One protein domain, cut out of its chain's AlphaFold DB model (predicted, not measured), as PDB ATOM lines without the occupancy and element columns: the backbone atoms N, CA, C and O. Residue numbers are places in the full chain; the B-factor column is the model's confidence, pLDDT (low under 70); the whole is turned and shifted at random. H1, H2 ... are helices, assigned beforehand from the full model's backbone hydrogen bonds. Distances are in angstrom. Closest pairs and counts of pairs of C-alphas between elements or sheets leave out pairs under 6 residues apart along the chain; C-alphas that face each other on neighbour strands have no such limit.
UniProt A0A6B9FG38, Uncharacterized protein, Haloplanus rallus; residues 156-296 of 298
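Overview. This is residues 156 to 296 of the 298 residues of an uncharacterized protein of Haloplanus rallus (UniProt A0A6B9FG38). A flattened slab of short helices has a pair of helices toward each end of its longest axis: at one end H4 and H5 cross steeply, and at the other is the helical hairpin H7 and H8, with an end of H1 packed across H7; H2, nearer the middle, is side by side with H5. H3 lies between the two groups, with the four-residue H6 near it. The printed part has 141 residues, with eight named helices, H1 to H8 in order, and no named strand; the class is all helix. It is compact, with a radius of gyration of the C-alphas of 15.1 A, and spans 45 by 32 by 21 A.

Arrangement. H1, residues 165 to 178, is close to but not clearly touching H2, residues 185 to 190; their closest C-alphas, of Ala 171 and Leu 188, are 6.7 A apart. H3, residues 199 to 208, only just touches H1, with 3 pairs of C-alphas within 8 A, the closest those of Asn 170 and Leu 200 at 6.7 A; H1 does this with residues 167 to 170 alone. H4, residues 221 to 231, touches H5, residues 239 to 255, at a steep tilt of 58 degrees, opposite ways, closest at the C-alphas of Val 228 and Ala 242, 5.4 A. H5 touches H2 at a shallow tilt of 16 degrees, the same way; the closest C-alphas are those of Thr 186 and Val 245, 6.7 A. H6, residues 262 to 265, is near H3, with the C-alphas of Ala 205 and Pro 262 closest at 7.2 A. H7, residues 269 to 277, touches H1 through residues 176 to 177 of H1 alone, about perpendicular at 81 degrees, with the C-alphas of Val 177 and Ala 274 closest at 5.6 A. H7 and H8, residues 285 to 294, form a hairpin and touch at a shallow tilt of 25 degrees, opposite ways; the closest C-alphas, of Ala 274 and Leu 294, are 5.5 A apart. H4 and H8 are among the pairs that are apart. Each O i to N i+4 pair is within hydrogen-bond range in H1, H2, H4, H5, H7 and H8, against 5 of 6 in H3, while H6 is too short for such a pair.

Along the chain. H1 begins at C-alpha 165, (-38.042, 31.956, 6.754), and measures 19.6 A from first to last C-alpha. H5, the longest, measures 24.2 A and ends at C-alpha 255, (-43.180, 30.889, 37.145). H3 measures 15.3 A, H4 15.2 A and H8 14.5 A; H8 ends at C-alpha 294, (-53.401, 36.847, 13.035).

Size, cuts and confidence. The two C-alphas farthest apart, of Asp 221 and Ser 283, are 45.0 A apart. The printed part has no cut; the link from H3 to H4, residues 209 to 220, is long. The mean pLDDT of the printed part is 91.8, and no printed residue is under 70.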
ATOM      1  N   ASP A 156     -39.280  43.144   4.724       95.81
ATOM      2  CA  ASP A 156     -37.862  42.833   4.887       95.81
ATOM      3  C   ASP A 156     -37.681  41.752   5.962       95.81
ATOM      4  O   ASP A 156     -38.497  41.628   6.876       95.81
ATOM      5  N   PHE A 157     -36.606  40.968   5.875       98.00
ATOM      6  CA  PHE A 157     -36.227  39.993   6.903       98.00
ATOM      7  C   PHE A 157     -35.456  40.668   8.050       98.00
ATOM      8  O   PHE A 157     -34.317  41.091   7.832       98.00
ATOM      9  N   PRO A 158     -36.026  40.765   9.269       97.75
ATOM     10  CA  PRO A 158     -35.403  41.521  10.355       97.75
ATOM     11  C   PRO A 158     -34.350  40.721  11.140       97.75
ATOM     12  O   PRO A 158     -33.435  41.314  11.715       97.75
ATOM     13  N   LEU A 159     -34.441  39.384  11.181       98.38
ATOM     14  CA  LEU A 159     -33.507  38.564  11.955       98.38
ATOM     15  C   LEU A 159     -32.198  38.375  11.190       98.38
ATOM     16  O   LEU A 159     -32.190  38.001  10.017       98.38
ATOM     17  N   THR A 160     -31.080  38.580  11.878       96.62
ATOM     18  CA  THR A 160     -29.739  38.574  11.267       96.62
ATOM     19  C   THR A 160     -28.969  37.271  11.492       96.62
ATOM     20  O   THR A 160     -27.997  36.997  10.791       96.62
ATOM     21  N   ASP A 161     -29.407  36.458  12.451       94.81
ATOM     22  CA  ASP A 161     -28.741  35.245  12.928       94.81
ATOM     23  C   ASP A 161     -29.401  33.946  12.435       94.81
ATOM     24  O   ASP A 161     -28.978  32.852  12.813       94.81
ATOM     25  N   THR A 162     -30.423  34.042  11.579       94.38
ATOM     26  CA  THR A 162     -31.108  32.878  11.012       94.38
ATOM     27  C   THR A 162     -31.480  33.059   9.551       94.38
ATOM     28  O   THR A 162     -31.847  34.141   9.094       94.38
ATOM     29  N   ARG A 163     -31.450  31.945   8.823       94.94
ATOM     30  CA  ARG A 163     -31.999  31.789   7.478       94.94
ATOM     31  C   ARG A 163     -33.266  30.937   7.476       94.94
ATOM     32  O   ARG A 163     -33.622  30.339   6.462       94.94
ATOM     33  N   ASN A 164     -33.946  30.837   8.614       96.06
ATOM     34  CA  ASN A 164     -35.240  30.183   8.726       96.06
ATOM     35  C   ASN A 164     -36.362  31.183   8.402       96.06
ATOM     36  O   ASN A 164     -36.691  32.041   9.220       96.06
ATOM     37  N   VAL A 165     -36.982  31.041   7.226       97.31
ATOM     38  CA  VAL A 165     -38.042  31.956   6.754       97.31
ATOM     39  C   VAL A 165     -39.262  31.977   7.686       97.31
ATOM     40  O   VAL A 165     -39.862  33.027   7.860       97.31
ATOM     41  N   PHE A 166     -39.582  30.880   8.382       96.62
ATOM     42  CA  PHE A 166     -40.672  30.891   9.364       96.62
ATOM     43  C   PHE A 166     -40.340  31.747  10.595       96.62
ATOM     44  O   PHE A 166     -41.224  32.374  11.170       96.62
ATOM     45  N   LEU A 167     -39.076  31.813  11.021       97.69
ATOM     46  CA  LEU A 167     -38.690  32.731  12.098       97.69
ATOM     47  C   LEU A 167     -38.727  34.187  11.627       97.69
ATOM     48  O   LEU A 167     -39.196  35.040  12.378       97.69
ATOM     49  N   GLN A 168     -38.316  34.450  10.382       98.25
ATOM     50  CA  GLN A 168     -38.446  35.776   9.771       98.25
ATOM     51  C   GLN A 168     -39.908  36.224   9.729       98.25
ATOM     52  O   GLN A 168     -40.231  37.317  10.177       98.25
ATOM     53  N   ASP A 169     -40.805  35.337   9.297       97.62
ATOM     54  CA  ASP A 169     -42.253  35.545   9.307       97.62
ATOM     55  C   ASP A 169     -42.786  35.952  10.693       97.62
ATOM     56  O   ASP A 169     -43.593  36.875  10.815       97.62
ATOM     57  N   ASN A 170     -42.330  35.283  11.757       97.75
ATOM     58  CA  ASN A 170     -42.742  35.608  13.123       97.75
ATOM     59  C   ASN A 170     -42.193  36.965  13.585       97.75
ATOM     60  O   ASN A 170     -42.912  37.709  14.246       97.75
ATOM     61  N   ALA A 171     -40.960  37.311  13.224       98.38
ATOM     62  CA  ALA A 171     -40.386  38.611  13.555       98.38
ATOM     63  C   ALA A 171     -41.061  39.760  12.781       98.38
ATOM     64  O   ALA A 171     -41.357  40.794  13.373       98.38
ATOM     65  N   ILE A 172     -41.404  39.553  11.503       97.75
ATOM     66  CA  ILE A 172     -42.203  40.498  10.708       97.75
ATOM     67  C   ILE A 172     -43.576  40.711  11.351       97.75
ATOM     68  O   ILE A 172     -44.020  41.845  11.517       97.75
ATOM     69  N   LEU A 173     -44.267  39.631  11.731       97.12
ATOM     70  CA  LEU A 173     -45.562  39.734  12.405       97.12
ATOM     71  C   LEU A 173     -45.467  40.473  13.739       97.12
ATOM     72  O   LEU A 173     -46.352  41.268  14.053       97.12
ATOM     73  N   TYR A 174     -44.414  40.206  14.512       97.88
ATOM     74  CA  TYR A 174     -44.165  40.901  15.766       97.88
ATOM     75  C   TYR A 174     -43.996  42.403  15.531       97.88
ATOM     76  O   TYR A 174     -44.721  43.189  16.134       97.88
ATOM     77  N   GLU A 175     -43.151  42.803  14.577       97.06
ATOM     78  CA  GLU A 175     -42.967  44.212  14.216       97.06
ATOM     79  C   GLU A 175     -44.281  44.875  13.798       97.06
ATOM     80  O   GLU A 175     -44.595  45.976  14.245       97.06
ATOM     81  N   ARG A 176     -45.100  44.188  12.995       95.31
ATOM     82  CA  ARG A 176     -46.389  44.725  12.544       95.31
ATOM     83  C   ARG A 176     -47.370  44.961  13.689       95.31
ATOM     84  O   ARG A 176     -48.088  45.953  13.652       95.31
ATOM     85  N   VAL A 177     -47.434  44.057  14.666       96.00
ATOM     86  CA  VAL A 177     -48.428  44.116  15.751       96.00
ATOM     87  C   VAL A 177     -47.937  44.943  16.939       96.00
ATOM     88  O   VAL A 177     -48.700  45.748  17.470       96.00
ATOM     89  N   ALA A 178     -46.687  44.751  17.359       95.50
ATOM     90  CA  ALA A 178     -46.089  45.434  18.504       95.50
ATOM     91  C   ALA A 178     -45.494  46.806  18.141       95.50
ATOM     92  O   ALA A 178     -45.373  47.665  19.010       95.50
ATOM     93  N   GLY A 179     -45.134  47.031  16.873       94.88
ATOM     94  CA  GLY A 179     -44.408  48.230  16.443       94.88
ATOM     95  C   GLY A 179     -42.925  48.229  16.834       94.88
ATOM     96  O   GLY A 179     -42.278  49.272  16.755       94.88
ATOM     97  N   GLU A 180     -42.396  47.083  17.269       96.25
ATOM     98  CA  GLU A 180     -41.021  46.902  17.740       96.25
ATOM     99  C   GLU A 180     -40.282  45.887  16.856       96.25
ATOM    100  O   GLU A 180     -40.797  44.807  16.571       96.25
ATOM    101  N   THR A 181     -39.063  46.214  16.427       97.12
ATOM    102  CA  THR A 181     -38.241  45.315  15.603       97.12
ATOM    103  C   THR A 181     -37.358  44.436  16.480       97.12
ATOM    104  O   THR A 181     -36.641  44.931  17.347       97.12
ATOM    105  N   VAL A 182     -37.339  43.138  16.177       97.75
ATOM    106  CA  VAL A 182     -36.459  42.140  16.796       97.75
ATOM    107  C   VAL A 182     -35.447  41.664  15.764       97.75
ATOM    108  O   VAL A 182     -35.824  41.322  14.646       97.75
ATOM    109  N   THR A 183     -34.165  41.612  16.133       98.06
ATOM    110  CA  THR A 183     -33.076  41.316  15.171       98.06
ATOM    111  C   THR A 183     -32.346  40.000  15.426       98.06
ATOM    112  O   THR A 183     -31.521  39.583  14.605       98.06
ATOM    113  N   GLN A 184     -32.637  39.349  16.555       98.31
ATOM    114  CA  GLN A 184     -32.029  38.089  16.976       98.31
ATOM    115  C   GLN A 184     -33.106  37.054  17.294       98.31
ATOM    116  O   GLN A 184     -34.106  37.349  17.951       98.31
ATOM    117  N   THR A 185     -32.886  35.804  16.894       97.56
ATOM    118  CA  THR A 185     -33.824  34.717  17.210       97.56
ATOM    119  C   THR A 185     -33.993  34.493  18.714       97.56
ATOM    120  O   THR A 185     -35.080  34.144  19.165       97.56
ATOM    121  N   THR A 186     -32.951  34.688  19.522       97.88
ATOM    122  CA  THR A 186     -33.026  34.516  20.984       97.88
ATOM    123  C   THR A 186     -33.957  35.537  21.638       97.88
ATOM    124  O   THR A 186     -34.725  35.181  22.531       97.88
ATOM    125  N   GLU A 187     -33.932  36.776  21.150       97.88
ATOM    126  CA  GLU A 187     -34.837  37.851  21.553       97.88
ATOM    127  C   GLU A 187     -36.283  37.517  21.158       97.88
ATOM    128  O   GLU A 187     -37.162  37.534  22.021       97.88
ATOM    129  N   LEU A 188     -36.515  37.071  19.915       97.81
ATOM    130  CA  LEU A 188     -37.842  36.634  19.454       97.81
ATOM    131  C   LEU A 188     -38.440  35.567  20.380       97.81
ATOM    132  O   LEU A 188     -39.610  35.639  20.744       97.81
ATOM    133  N   PHE A 189     -37.632  34.589  20.797       97.38
ATOM    134  CA  PHE A 189     -38.076  33.526  21.698       97.38
ATOM    135  C   PHE A 189     -38.383  34.010  23.119       97.38
ATOM    136  O   PHE A 189     -39.270  33.450  23.761       97.38
ATOM    137  N   SER A 190     -37.684  35.039  23.606       96.06
ATOM    138  CA  SER A 190     -37.950  35.622  24.927       96.06
ATOM    139  C   SER A 190     -39.291  36.360  24.997       96.06
ATOM    140  O   SER A 190     -39.905  36.402  26.058       96.06
ATOM    141  N   LEU A 191     -39.779  36.856  23.856       95.06
ATOM    142  CA  LEU A 191     -41.026  37.616  23.737       95.06
ATOM    143  C   LEU A 191     -42.261  36.736  23.513       95.06
ATOM    144  O   LEU A 191     -43.385  37.224  23.586       95.06
ATOM    145  N   LEU A 192     -42.086  35.436  23.235       92.94
ATOM    146  CA  LEU A 192     -43.192  34.573  22.805       92.94
ATOM    147  C   LEU A 192     -44.347  34.518  23.801       92.94
ATOM    148  O   LEU A 192     -45.497  34.483  23.376       92.94
ATOM    149  N   ASN A 193     -44.060  34.511  25.103       92.44
ATOM    150  CA  ASN A 193     -45.111  34.474  26.117       92.44
ATOM    151  C   ASN A 193     -46.031  35.707  26.058       92.44
ATOM    152  O   ASN A 193     -47.219  35.587  26.340       92.44
ATOM    153  N   ASP A 194     -45.486  36.855  25.663       92.44
ATOM    154  CA  ASP A 194     -46.196  38.136  25.613       92.44
ATOM    155  C   ASP A 194     -46.744  38.438  24.205       92.44
ATOM    156  O   ASP A 194     -47.480  39.402  23.998       92.44
ATOM    157  N   ALA A 195     -46.416  37.587  23.228       94.56
ATOM    158  CA  ALA A 195     -46.872  37.667  21.846       94.56
ATOM    159  C   ALA A 195     -47.529  36.348  21.379       94.56
ATOM    160  O   ALA A 195     -47.096  35.748  20.389       94.56
ATOM    161  N   PRO A 196     -48.606  35.879  22.041       93.25
ATOM    162  CA  PRO A 196     -49.244  34.602  21.717       93.25
ATOM    163  C   PRO A 196     -49.926  34.572  20.338       93.25
ATOM    164  O   PRO A 196     -50.269  33.507  19.826       93.25
ATOM    165  N   TYR A 197     -50.090  35.731  19.693       92.81
ATOM    166  CA  TYR A 197     -50.559  35.838  18.310       92.81
ATOM    167  C   TYR A 197     -49.527  35.355  17.279       92.81
ATOM    168  O   TYR A 197     -49.875  35.178  16.111       92.81
ATOM    169  N   LEU A 198     -48.270  35.122  17.661       94.62
ATOM    170  CA  LEU A 198     -47.236  34.616  16.759       94.62
ATOM    171  C   LEU A 198     -47.423  33.116  16.495       94.62
ATOM    172  O   LEU A 198     -47.576  32.363  17.454       94.62
ATOM    173  N   PRO A 199     -47.407  32.630  15.239       92.19
ATOM    174  CA  PRO A 199     -47.499  31.196  14.930       92.19
ATOM    175  C   PRO A 199     -46.477  30.318  15.667       92.19
ATOM    176  O   PRO A 199     -46.762  29.170  16.001       92.19
ATOM    177  N   LEU A 200     -45.289  30.856  15.953       92.56
ATOM    178  CA  LEU A 200     -44.243  30.179  16.719       92.56
ATOM    179  C   LEU A 200     -44.692  29.821  18.145       92.56
ATOM    180  O   LEU A 200     -44.241  28.804  18.678       92.56
ATOM    181  N   TYR A 201     -45.606  30.595  18.741       91.88
ATOM    182  CA  TYR A 201     -46.175  30.307  20.057       91.88
ATOM    183  C   TYR A 201     -46.781  28.902  20.108       91.88
ATOM    184  O   TYR A 201     -46.508  28.152  21.041       91.88
ATOM    185  N   ASP A 202     -47.530  28.507  19.076       86.75
ATOM    186  CA  ASP A 202     -48.270  27.243  19.045       86.75
ATOM    187  C   ASP A 202     -47.319  26.034  19.081       86.75
ATOM    188  O   ASP A 202     -47.579  25.029  19.754       86.75
ATOM    189  N   ALA A 203     -46.173  26.142  18.396       85.44
ATOM    190  CA  ALA A 203     -45.149  25.101  18.378       85.44
ATOM    191  C   ALA A 203     -44.480  24.940  19.755       85.44
ATOM    192  O   ALA A 203     -44.227  23.818  20.203       85.44
ATOM    193  N   ILE A 204     -44.229  26.052  20.453       89.25
ATOM    194  CA  ILE A 204     -43.629  26.047  21.792       89.25
ATOM    195  C   ILE A 204     -44.640  25.606  22.855       89.25
ATOM    196  O   ILE A 204     -44.315  24.763  23.692       89.25
ATOM    197  N   ALA A 205     -45.888  26.063  22.773       88.75
ATOM    198  CA  ALA A 205     -46.989  25.603  23.614       88.75
ATOM    199  C   ALA A 205     -47.190  24.089  23.531       88.75
ATOM    200  O   ALA A 205     -47.332  23.414  24.554       88.75
ATOM    201  N   ALA A 206     -47.111  23.514  22.328       85.62
ATOM    202  CA  ALA A 206     -47.164  22.067  22.157       85.62
ATOM    203  C   ALA A 206     -46.017  21.341  22.888       85.62
ATOM    204  O   ALA A 206     -46.254  20.284  23.475       85.62
ATOM    205  N   ALA A 207     -44.807  21.908  22.915       87.06
ATOM    206  CA  ALA A 207     -43.656  21.314  23.598       87.06
ATOM    207  C   ALA A 207     -43.788  21.302  25.133       87.06
ATOM    208  O   ALA A 207     -43.241  20.412  25.791       87.06
ATOM    209  N   PHE A 208     -44.531  22.256  25.700       89.56
ATOM    210  CA  PHE A 208     -44.755  22.385  27.144       89.56
ATOM    211  C   PHE A 208     -46.109  21.862  27.624       89.56
ATOM    212  O   PHE A 208     -46.394  21.947  28.817       89.56
ATOM    213  N   ARG A 209     -46.928  21.279  26.744       87.56
ATOM    214  CA  ARG A 209     -48.230  20.697  27.102       87.56
ATOM    215  C   ARG A 209     -48.109  19.745  28.292       87.56
ATOM    216  O   ARG A 209     -47.209  18.905  28.305       87.56
ATOM    217  N   SER A 210     -48.989  19.886  29.278       84.44
ATOM    218  CA  SER A 210     -48.996  19.037  30.472       84.44
ATOM    219  C   SER A 210     -49.307  17.580  30.120       84.44
ATOM    220  O   SER A 210     -50.146  17.305  29.262       84.44
ATOM    221  N   ASP A 211     -48.625  16.648  30.791       80.31
ATOM    222  CA  ASP A 211     -48.862  15.208  30.624       80.31
ATOM    223  C   ASP A 211     -50.095  14.752  31.442       80.31
ATOM    224  O   ASP A 211     -50.733  13.756  31.105       80.31
ATOM    225  N   ASP A 212     -50.457  15.512  32.486       79.00
ATOM    226  CA  ASP A 212     -51.456  15.147  33.504       79.00
ATOM    227  C   ASP A 212     -52.813  15.867  33.335       79.00
ATOM    228  O   ASP A 212     -53.698  15.741  34.184       79.00
ATOM    229  N   GLY A 213     -53.009  16.649  32.266       71.38
ATOM    230  CA  GLY A 213     -54.265  17.373  32.047       71.38
ATOM    231  C   GLY A 213     -54.166  18.571  31.097       71.38
ATOM    232  O   GLY A 213     -53.170  18.724  30.394       71.38
ATOM    233  N   PRO A 214     -55.209  19.422  31.039       75.44
ATOM    234  CA  PRO A 214     -55.189  20.645  30.238       75.44
ATOM    235  C   PRO A 214     -54.158  21.653  30.771       75.44
ATOM    236  O   PRO A 214     -53.910  21.715  31.975       75.44
ATOM    237  N   GLY A 215     -53.590  22.458  29.869       82.75
ATOM    238  CA  GLY A 215     -52.589  23.485  30.176       82.75
ATOM    239  C   GLY A 215     -51.148  23.048  29.899       82.75
ATOM    240  O   GLY A 215     -50.891  22.065  29.193       82.75
ATOM    241  N   THR A 216     -50.193  23.795  30.450       88.06
ATOM    242  CA  THR A 216     -48.748  23.585  30.287       88.06
ATOM    243  C   THR A 216     -48.067  23.256  31.611       88.06
ATOM    244  O   THR A 216     -48.567  23.553  32.693       88.06
ATOM    245  N   SER A 217     -46.916  22.588  31.536       90.75
ATOM    246  CA  SER A 217     -46.113  22.223  32.702       90.75
ATOM    247  C   SER A 217     -44.620  22.295  32.381       90.75
ATOM    248  O   SER A 217     -44.223  21.880  31.282       90.75
ATOM    249  N   PRO A 218     -43.766  22.710  33.334       92.38
ATOM    250  CA  PRO A 218     -42.326  22.674  33.133       92.38
ATOM    251  C   PRO A 218     -41.854  21.236  32.882       92.38
ATOM    252  O   PRO A 218     -42.403  20.263  33.406       92.38
ATOM    253  N   LYS A 219     -40.819  21.091  32.058       91.06
ATOM    254  CA  LYS A 219     -40.279  19.810  31.609       91.06
ATOM    255  C   LYS A 219     -38.979  19.463  32.338       91.06
ATOM    256  O   LYS A 219     -38.208  20.323  32.755       91.06
ATOM    257  N   LYS A 220     -38.745  18.155  32.488       90.62
ATOM    258  CA  LYS A 220     -37.532  17.583  33.099       90.62
ATOM    259  C   LYS A 220     -36.368  17.574  32.105       90.62
ATOM    260  O   LYS A 220     -36.590  17.570  30.895       90.62
ATOM    261  N   ASP A 221     -35.144  17.445  32.615       88.50
ATOM    262  CA  ASP A 221     -33.897  17.532  31.837       88.50
ATOM    263  C   ASP A 221     -33.902  16.741  30.525       88.50
ATOM    264  O   ASP A 221     -33.545  17.285  29.485       88.50
ATOM    265  N   HIS A 222     -34.349  15.483  30.528       88.50
ATOM    266  CA  HIS A 222     -34.388  14.673  29.306       88.50
ATOM    267  C   HIS A 222     -35.290  15.281  28.215       88.50
ATOM    268  O   HIS A 222     -34.902  15.356  27.051       88.50
ATOM    269  N   ALA A 223     -36.474  15.776  28.586       88.75
ATOM    270  CA  ALA A 223     -37.376  16.449  27.656       88.75
ATOM    271  C   ALA A 223     -36.800  17.794  27.175       88.75
ATOM    272  O   ALA A 223     -36.921  18.115  25.993       88.75
ATOM    273  N   LEU A 224     -36.084  18.524  28.039       91.44
ATOM    274  CA  LEU A 224     -35.369  19.742  27.643       91.44
ATOM    275  C   LEU A 224     -34.258  19.443  26.624       91.44
ATOM    276  O   LEU A 224     -34.161  20.133  25.614       91.44
ATOM    277  N   GLN A 225     -33.462  18.385  26.817       91.31
ATOM    278  CA  GLN A 225     -32.432  17.971  25.846       91.31
ATOM    279  C   GLN A 225     -33.030  17.593  24.484       91.31
ATOM    280  O   GLN A 225     -32.449  17.880  23.429       91.31
ATOM    281  N   ASN A 226     -34.210  16.972  24.494       89.06
ATOM    282  CA  ASN A 226     -34.944  16.662  23.274       89.06
ATOM    283  C   ASN A 226     -35.417  17.929  22.562       89.06
ATOM    284  O   ASN A 226     -35.234  18.029  21.350       89.06
ATOM    285  N   LEU A 227     -35.948  18.910  23.298       90.81
ATOM    286  CA  LEU A 227     -36.338  20.203  22.737       90.81
ATOM    287  C   LEU A 227     -35.131  20.964  22.171       90.81
ATOM    288  O   LEU A 227     -35.198  21.469  21.054       90.81
ATOM    289  N   VAL A 228     -33.992  20.953  22.868       92.38
ATOM    290  CA  VAL A 228     -32.725  21.516  22.369       92.38
ATOM    291  C   VAL A 228     -32.325  20.869  21.047       92.38
ATOM    292  O   VAL A 228     -32.042  21.558  20.069       92.38
ATOM    293  N   SER A 229     -32.341  19.538  20.976       89.81
ATOM    294  CA  SER A 229     -32.006  18.813  19.747       89.81
ATOM    295  C   SER A 229     -33.014  19.067  18.623       89.81
ATOM    296  O   SER A 229     -32.652  19.038  17.447       89.81
ATOM    297  N   TRP A 230     -34.284  19.279  18.960       90.00
ATOM    298  CA  TRP A 230     -35.345  19.578  18.004       90.00
ATOM    299  C   TRP A 230     -35.202  20.986  17.409       90.00
ATOM    300  O   TRP A 230     -35.284  21.125  16.185       90.00
ATOM    301  N   LEU A 231     -34.899  21.991  18.242       91.56
ATOM    302  CA  LEU A 231     -34.655  23.379  17.831       91.56
ATOM    303  C   LEU A 231     -33.400  23.495  16.968       91.56
ATOM    304  O   LEU A 231     -33.457  24.058  15.883       91.56
ATOM    305  N   ARG A 232     -32.287  22.870  17.366       91.44
ATOM    306  CA  ARG A 232     -31.015  22.922  16.616       91.44
ATOM    307  C   ARG A 232     -31.073  22.310  15.218       91.44
ATOM    308  O   ARG A 232     -30.203  22.543  14.389       91.44
ATOM    309  N   ARG A 233     -32.078  21.485  14.925       89.62
ATOM    310  CA  ARG A 233     -32.301  20.990  13.557       89.62
ATOM    311  C   ARG A 233     -32.935  22.040  12.648       89.62
ATOM    312  O   ARG A 233     -32.868  21.879  11.438       89.62
ATOM    313  N   ARG A 234     -33.560  23.064  13.230       91.25
ATOM    314  CA  ARG A 234     -34.415  24.061  12.570       91.25
ATOM    315  C   ARG A 234     -33.894  25.489  12.711       91.25
ATOM    316  O   ARG A 234     -34.343  26.350  11.971       91.25
ATOM    317  N   ILE A 235     -32.993  25.738  13.653       91.50
ATOM    318  CA  ILE A 235     -32.452  27.056  13.987       91.50
ATOM    319  C   ILE A 235     -30.938  26.916  14.097       91.50
ATOM    320  O   ILE A 235     -30.457  25.922  14.645       91.50
ATOM    321  N   GLU A 236     -30.194  27.907  13.614       91.62
ATOM    322  CA  GLU A 236     -28.728  27.957  13.567       91.62
ATOM    323  C   GLU A 236     -28.047  28.111  14.940       91.62
ATOM    324  O   GLU A 236     -26.905  28.554  15.049       91.62
ATOM    325  N   TRP A 237     -28.701  27.685  16.017       91.88
ATOM    326  CA  TRP A 237     -28.141  27.736  17.357       91.88
ATOM    327  C   TRP A 237     -27.128  26.632  17.622       91.88
ATOM    328  O   TRP A 237     -27.349  25.440  17.380       91.88
ATOM    329  N   ASP A 238     -26.034  27.029  18.263       91.50
ATOM    330  CA  ASP A 238     -25.170  26.080  18.939       91.50
ATOM    331  C   ASP A 238     -25.875  25.439  20.154       91.50
ATOM    332  O   ASP A 238     -26.989  25.788  20.561       91.50
ATOM    333  N   SER A 239     -25.222  24.435  20.740       91.31
ATOM    334  CA  SER A 239     -25.802  23.692  21.861       91.31
ATOM    335  C   SER A 239     -26.025  24.553  23.104       91.31
ATOM    336  O   SER A 239     -26.961  24.287  23.855       91.31
ATOM    337  N   SER A 240     -25.162  25.539  23.345       94.25
ATOM    338  CA  SER A 240     -25.233  26.433  24.503       94.25
ATOM    339  C   SER A 240     -26.402  27.403  24.394       94.25
ATOM    340  O   SER A 240     -27.171  27.537  25.343       94.25
ATOM    341  N   THR A 241     -26.568  28.017  23.227       96.00
ATOM    342  CA  THR A 241     -27.615  28.991  22.922       96.00
ATOM    343  C   THR A 241     -28.976  28.321  22.991       96.00
ATOM    344  O   THR A 241     -29.837  28.749  23.757       96.00
ATOM    345  N   ALA A 242     -29.137  27.180  22.312       95.12
ATOM    346  CA  ALA A 242     -30.376  26.413  22.366       95.12
ATOM    347  C   ALA A 242     -30.723  25.967  23.799       95.12
ATOM    348  O   ALA A 242     -31.878  26.054  24.207       95.12
ATOM    349  N   MET A 243     -29.736  25.527  24.589       96.81
ATOM    350  CA  MET A 243     -29.954  25.165  25.995       96.81
ATOM    351  C   MET A 243     -30.379  26.363  26.848       96.81
ATOM    352  O   MET A 243     -31.266  26.230  27.689       96.81
ATOM    353  N   SER A 244     -29.743  27.519  26.652       97.94
ATOM    354  CA  SER A 244     -30.068  28.751  27.371       97.94
ATOM    355  C   SER A 244     -31.511  29.181  27.103       97.94
ATOM    356  O   SER A 244     -32.274  29.357  28.055       97.94
ATOM    357  N   VAL A 245     -31.918  29.222  25.829       97.69
ATOM    358  CA  VAL A 245     -33.294  29.551  25.430       97.69
ATOM    359  C   VAL A 245     -34.288  28.548  26.013       97.69
ATOM    360  O   VAL A 245     -35.254  28.943  26.657       97.69
ATOM    361  N   VAL A 246     -34.038  27.242  25.872       96.31
ATOM    362  CA  VAL A 246     -34.943  26.205  26.400       96.31
ATOM    363  C   VAL A 246     -35.113  26.303  27.915       96.31
ATOM    364  O   VAL A 246     -36.223  26.128  28.418       96.31
ATOM    365  N   ARG A 247     -34.045  26.609  28.658       97.06
ATOM    366  CA  ARG A 247     -34.132  26.835  30.107       97.06
ATOM    367  C   ARG A 247     -34.954  28.076  30.439       97.06
ATOM    368  O   ARG A 247     -35.765  28.003  31.351       97.06
ATOM    369  N   SER A 248     -34.783  29.165  29.692       97.31
ATOM    370  CA  SER A 248     -35.567  30.391  29.870       97.31
ATOM    371  C   SER A 248     -37.065  30.160  29.620       97.31
ATOM    372  O   SER A 248     -37.888  30.517  30.466       97.31
ATOM    373  N   LEU A 249     -37.425  29.459  28.539       96.06
ATOM    374  CA  LEU A 249     -38.814  29.060  28.274       96.06
ATOM    375  C   LEU A 249     -39.374  28.186  29.406       96.06
ATOM    376  O   LEU A 249     -40.481  28.410  29.888       96.06
ATOM    377  N   ASN A 250     -38.592  27.209  29.874       95.69
ATOM    378  CA  ASN A 250     -39.006  26.315  30.952       95.69
ATOM    379  C   ASN A 250     -39.206  27.047  32.289       95.69
ATOM    380  O   ASN A 250     -40.147  26.736  33.015       95.69
ATOM    381  N   SER A 251     -38.346  28.020  32.605       96.06
ATOM    382  CA  SER A 251     -38.515  28.908  33.761       96.06
ATOM    383  C   SER A 251     -39.795  29.732  33.648       96.06
ATOM    384  O   SER A 251     -40.545  29.806  34.614       96.06
ATOM    385  N   THR A 252     -40.103  30.251  32.458       95.50
ATOM    386  CA  THR A 252     -41.346  31.002  32.208       95.50
ATOM    387  C   THR A 252     -42.583  30.155  32.528       95.50
ATOM    388  O   THR A 252     -43.483  30.616  33.224       95.50
ATOM    389  N   VAL A 253     -42.602  28.883  32.109       93.62
ATOM    390  CA  VAL A 253     -43.691  27.940  32.441       93.62
ATOM    391  C   VAL A 253     -43.733  27.602  33.936       93.62
ATOM    392  O   VAL A 253     -44.808  27.412  34.499       93.62
ATOM    393  N   ALA A 254     -42.578  27.520  34.600       92.75
ATOM    394  CA  ALA A 254     -42.515  27.250  36.036       92.75
ATOM    395  C   ALA A 254     -43.038  28.425  36.884       92.75
ATOM    396  O   ALA A 254     -43.632  28.203  37.939       92.75
ATOM    397  N   GLU A 255     -42.816  29.659  36.433       93.31
ATOM    398  CA  GLU A 255     -43.180  30.889  37.145       93.31
ATOM    399  C   GLU A 255     -44.606  31.356  36.823       93.31
ATOM    400  O   GLU A 255     -45.289  31.914  37.684       93.31
ATOM    401  N   ASN A 256     -45.087  31.093  35.605       88.31
ATOM    402  CA  ASN A 256     -46.410  31.483  35.142       88.31
ATOM    403  C   ASN A 256     -47.196  30.263  34.646       88.31
ATOM    404  O   ASN A 256     -47.023  29.795  33.526       88.31
ATOM    405  N   THR A 257     -48.150  29.807  35.460       77.56
ATOM    406  CA  THR A 257     -49.044  28.675  35.127       77.56
ATOM    407  C   THR A 257     -49.909  28.874  33.876       77.56
ATOM    408  O   THR A 257     -50.484  27.907  33.392       77.56
ATOM    409  N   ARG A 258     -50.023  30.106  33.358       84.25
ATOM    410  CA  ARG A 258     -50.725  30.420  32.102       84.25
ATOM    411  C   ARG A 258     -49.782  30.572  30.909       84.25
ATOM    412  O   ARG A 258     -50.260  30.775  29.795       84.25
ATOM    413  N   ALA A 259     -48.468  30.511  31.122       88.94
ATOM    414  CA  ALA A 259     -47.507  30.657  30.043       88.94
ATOM    415  C   ALA A 259     -47.649  29.518  29.041       88.94
ATOM    416  O   ALA A 259     -47.682  28.340  29.410       88.94
ATOM    417  N   PHE A 260     -47.705  29.879  27.764       88.94
ATOM    418  CA  PHE A 260     -47.866  28.928  26.673       88.94
ATOM    419  C   PHE A 260     -49.154  28.080  26.749       88.94
ATOM    420  O   PHE A 260     -49.248  27.056  26.076       88.94
ATOM    421  N   ASP A 261     -50.159  28.483  27.538       87.06
ATOM    422  CA  ASP A 261     -51.463  27.814  27.604       87.06
ATOM    423  C   ASP A 261     -52.385  28.343  26.487       87.06
ATOM    424  O   ASP A 261     -52.739  29.527  26.504       87.06
ATOM    425  N   PRO A 262     -52.820  27.505  25.522       78.88
ATOM    426  CA  PRO A 262     -53.749  27.921  24.470       78.88
ATOM    427  C   PRO A 262     -55.049  28.536  25.008       78.88
ATOM    428  O   PRO A 262     -55.594  29.461  24.407       78.88
ATOM    429  N   ALA A 263     -55.534  28.082  26.171       81.50
ATOM    430  CA  ALA A 263     -56.749  28.629  26.774       81.50
ATOM    431  C   ALA A 263     -56.568  30.080  27.254       81.50
ATOM    432  O   ALA A 263     -57.525  30.857  27.247       81.50
ATOM    433  N   ALA A 264     -55.346  30.457  27.645       81.19
ATOM    434  CA  ALA A 264     -55.018  31.819  28.049       81.19
ATOM    435  C   ALA A 264     -54.940  32.774  26.845       81.19
ATOM    436  O   ALA A 264     -55.341  33.931  26.968       81.19
ATOM    437  N   VAL A 265     -54.532  32.274  25.670       84.00
ATOM    438  CA  VAL A 265     -54.392  33.075  24.437       84.00
ATOM    439  C   VAL A 265     -55.694  33.764  24.058       84.00
ATOM    440  O   VAL A 265     -55.702  34.947  23.736       84.00
ATOM    441  N   ALA A 266     -56.825  33.058  24.131       76.06
ATOM    442  CA  ALA A 266     -58.116  33.606  23.715       76.06
ATOM    443  C   ALA A 266     -58.541  34.864  24.503       76.06
ATOM    444  O   ALA A 266     -59.366  35.636  24.011       76.06
ATOM    445  N   GLN A 267     -57.996  35.057  25.708       78.94
ATOM    446  CA  GLN A 267     -58.300  36.176  26.604       78.94
ATOM    447  C   GLN A 267     -57.220  37.269  26.587       78.94
ATOM    448  O   GLN A 267     -57.383  38.282  27.268       78.94
ATOM    449  N   ASP A 268     -56.135  37.078  25.833       86.44
ATOM    450  CA  ASP A 268     -55.006  38.000  25.809       86.44
ATOM    451  C   ASP A 268     -55.326  39.276  25.010       86.44
ATOM    452  O   ASP A 268     -55.897  39.229  23.915       86.44
ATOM    453  N   ALA A 269     -54.961  40.439  25.557       87.56
ATOM    454  CA  ALA A 269     -55.225  41.730  24.926       87.56
ATOM    455  C   ALA A 269     -54.488  41.884  23.584       87.56
ATOM    456  O   ALA A 269     -55.063  42.423  22.634       87.56
ATOM    457  N   SER A 270     -53.276  41.329  23.468       91.25
ATOM    458  CA  SER A 270     -52.468  41.376  22.243       91.25
ATOM    459  C   SER A 270     -53.149  40.673  21.064       91.25
ATOM    460  O   SER A 270     -52.969  41.072  19.914       91.25
ATOM    461  N   MET A 271     -54.030  39.695  21.317       91.56
ATOM    462  CA  MET A 271     -54.831  39.060  20.264       91.56
ATOM    463  C   MET A 271     -55.829  40.033  19.628       91.56
ATOM    464  O   MET A 271     -56.156  39.915  18.445       91.56
ATOM    465  N   SER A 272     -56.342  41.002  20.391       90.31
ATOM    466  CA  SER A 272     -57.201  42.056  19.842       90.31
ATOM    467  C   SER A 272     -56.402  43.008  18.952       90.31
ATOM    468  O   SER A 272     -56.895  43.421  17.899       90.31
ATOM    469  N   ASP A 273     -55.173  43.333  19.351       92.44
ATOM    470  CA  ASP A 273     -54.267  44.177  18.571       92.44
ATOM    471  C   ASP A 273     -53.853  43.483  17.269       92.44
ATOM    472  O   ASP A 273     -54.018  44.057  16.192       92.44
ATOM    473  N   ALA A 274     -53.486  42.202  17.336       93.69
ATOM    474  CA  ALA A 274     -53.226  41.350  16.178       93.69
ATOM    475  C   ALA A 274     -54.401  41.319  15.187       93.69
ATOM    476  O   ALA A 274     -54.233  41.527  13.985       93.69
ATOM    477  N   ARG A 275     -55.632  41.119  15.676       93.31
ATOM    478  CA  ARG A 275     -56.839  41.116  14.825       93.31
ATOM    479  C   ARG A 275     -57.148  42.480  14.213       93.31
ATOM    480  O   ARG A 275     -57.778  42.533  13.151       93.31
ATOM    481  N   ARG A 276     -56.776  43.572  14.887       93.25
ATOM    482  CA  ARG A 276     -56.880  44.926  14.336       93.25
ATOM    483  C   ARG A 276     -55.868  45.099  13.212       93.25
ATOM    484  O   ARG A 276     -56.279  45.508  12.130       93.25
ATOM    485  N   GLU A 277     -54.616  44.699  13.425       94.81
ATOM    486  CA  GLU A 277     -53.586  44.814  12.391       94.81
ATOM    487  C   GLU A 277     -53.813  43.914  11.181       94.81
ATOM    488  O   GLU A 277     -53.559  44.311  10.046       94.81
ATOM    489  N   ALA A 278     -54.449  42.759  11.368       93.38
ATOM    490  CA  ALA A 278     -54.867  41.902  10.262       93.38
ATOM    491  C   ALA A 278     -55.759  42.614   9.216       93.38
ATOM    492  O   ALA A 278     -55.931  42.116   8.102       93.38
ATOM    493  N   ARG A 279     -56.374  43.755   9.567       92.56
ATOM    494  CA  ARG A 279     -57.200  44.572   8.659       92.56
ATOM    495  C   ARG A 279     -56.389  45.564   7.827       92.56
ATOM    496  O   ARG A 279     -56.907  46.012   6.808       92.56
ATOM    497  N   ASN A 280     -55.173  45.889   8.257       92.56
ATOM    498  CA  ASN A 280     -54.284  46.844   7.598       92.56
ATOM    499  C   ASN A 280     -53.265  46.157   6.676       92.56
ATOM    500  O   ASN A 280     -52.562  46.841   5.940       92.56
ATOM    501  N   LEU A 281     -53.175  44.823   6.715       90.44
ATOM    502  CA  LEU A 281     -52.300  44.056   5.833       90.44
ATOM    503  C   LEU A 281     -52.749  44.146   4.371       90.44
ATOM    504  O   LEU A 281     -53.934  43.992   4.051       90.44
ATOM    505  N   ASP A 282     -51.770  44.329   3.487       87.12
ATOM    506  CA  ASP A 282     -51.982  44.367   2.046       87.12
ATOM    507  C   ASP A 282     -52.540  43.043   1.507       87.12
ATOM    508  O   ASP A 282     -52.359  41.966   2.072       87.12
ATOM    509  N   SER A 283     -53.206  43.103   0.353       87.94
ATOM    510  CA  SER A 283     -53.778  41.919  -0.309       87.94
ATOM    511  C   SER A 283     -52.756  41.132  -1.146       87.94
ATOM    512  O   SER A 283     -53.119  40.542  -2.163       87.94
ATOM    513  N   THR A 284     -51.487  41.122  -0.732       90.75
ATOM    514  CA  THR A 284     -50.423  40.297  -1.326       90.75
ATOM    515  C   THR A 284     -50.523  38.843  -0.835       90.75
ATOM    516  O   THR A 284     -51.174  38.590   0.183       90.75
ATOM    517  N   PRO A 285     -49.887  37.863  -1.508       90.19
ATOM    518  CA  PRO A 285     -49.818  36.485  -1.010       90.19
ATOM    519  C   PRO A 285     -49.314  36.379   0.442       90.19
ATOM    520  O   PRO A 285     -49.902  35.666   1.262       90.19
ATOM    521  N   LEU A 286     -48.272  37.143   0.796       93.25
ATOM    522  CA  LEU A 286     -47.776  37.216   2.174       93.25
ATOM    523  C   LEU A 286     -48.766  37.892   3.123       93.25
ATOM    524  O   LEU A 286     -49.059  37.344   4.183       93.25
ATOM    525  N   GLY A 287     -49.356  39.023   2.726       93.06
ATOM    526  CA  GLY A 287     -50.350  39.716   3.545       93.06
ATOM    527  C   GLY A 287     -51.582  38.854   3.843       93.06
ATOM    528  O   GLY A 287     -52.078  38.855   4.969       93.06
ATOM    529  N   GLN A 288     -52.025  38.026   2.891       92.62
ATOM    530  CA  GLN A 288     -53.091  37.043   3.116       92.62
ATOM    531  C   GLN A 288     -52.673  35.936   4.094       92.62
ATOM    532  O   GLN A 288     -53.459  35.580   4.973       92.62
ATOM    533  N   THR A 289     -51.438  35.435   3.983       92.31
ATOM    534  CA  THR A 289     -50.883  34.447   4.926       92.31
ATOM    535  C   THR A 289     -50.875  35.009   6.350       92.31
ATOM    536  O   THR A 289     -51.408  34.401   7.278       92.31
ATOM    537  N   TYR A 290     -50.336  36.216   6.520       94.94
ATOM    538  CA  TYR A 290     -50.257  36.905   7.807       94.94
ATOM    539  C   TYR A 290     -51.632  37.224   8.375       94.94
ATOM    540  O   TYR A 290     -51.880  37.006   9.559       94.94
ATOM    541  N   LYS A 291     -52.570  37.647   7.528       94.62
ATOM    542  CA  LYS A 291     -53.957  37.861   7.930       94.62
ATOM    543  C   LYS A 291     -54.588  36.577   8.461       94.62
ATOM    544  O   LYS A 291     -55.206  36.618   9.521       94.62
ATOM    545  N   ALA A 292     -54.406  35.447   7.777       92.75
ATOM    546  CA  ALA A 292     -54.912  34.158   8.241       92.75
ATOM    547  C   ALA A 292     -54.305  33.768   9.599       92.75
ATOM    548  O   ALA A 292     -55.026  33.335  10.495       92.75
ATOM    549  N   TRP A 293     -53.002  33.987   9.789       93.25
ATOM    550  CA  TRP A 293     -52.325  33.706  11.055       93.25
ATOM    551  C   TRP A 293     -52.767  34.603  12.211       93.25
ATOM    552  O   TRP A 293     -52.996  34.082  13.300       93.25
ATOM    553  N   LEU A 294     -52.934  35.911  11.999       93.12
ATOM    554  CA  LEU A 294     -53.401  36.847  13.035       93.12
ATOM    555  C   LEU A 294     -54.898  36.687  13.353       93.12
ATOM    556  O   LEU A 294     -55.373  37.127  14.401       93.12
ATOM    557  N   GLN A 295     -55.659  36.065  12.450       89.88
ATOM    558  CA  GLN A 295     -57.085  35.780  12.628       89.88
ATOM    559  C   GLN A 295     -57.365  34.353  13.100       89.88
ATOM    560  O   GLN A 295     -58.534  34.015  13.309       89.88
ATOM    561  N   ARG A 296     -56.331  33.521  13.287       85.88
ATOM    562  CA  ARG A 296     -56.511  32.137  13.723       85.88
ATOM    563  C   ARG A 296     -57.174  32.075  15.097       85.88
ATOM    564  O   ARG A 296     -56.930  32.913  15.970       85.88
TER     565      ARG A 296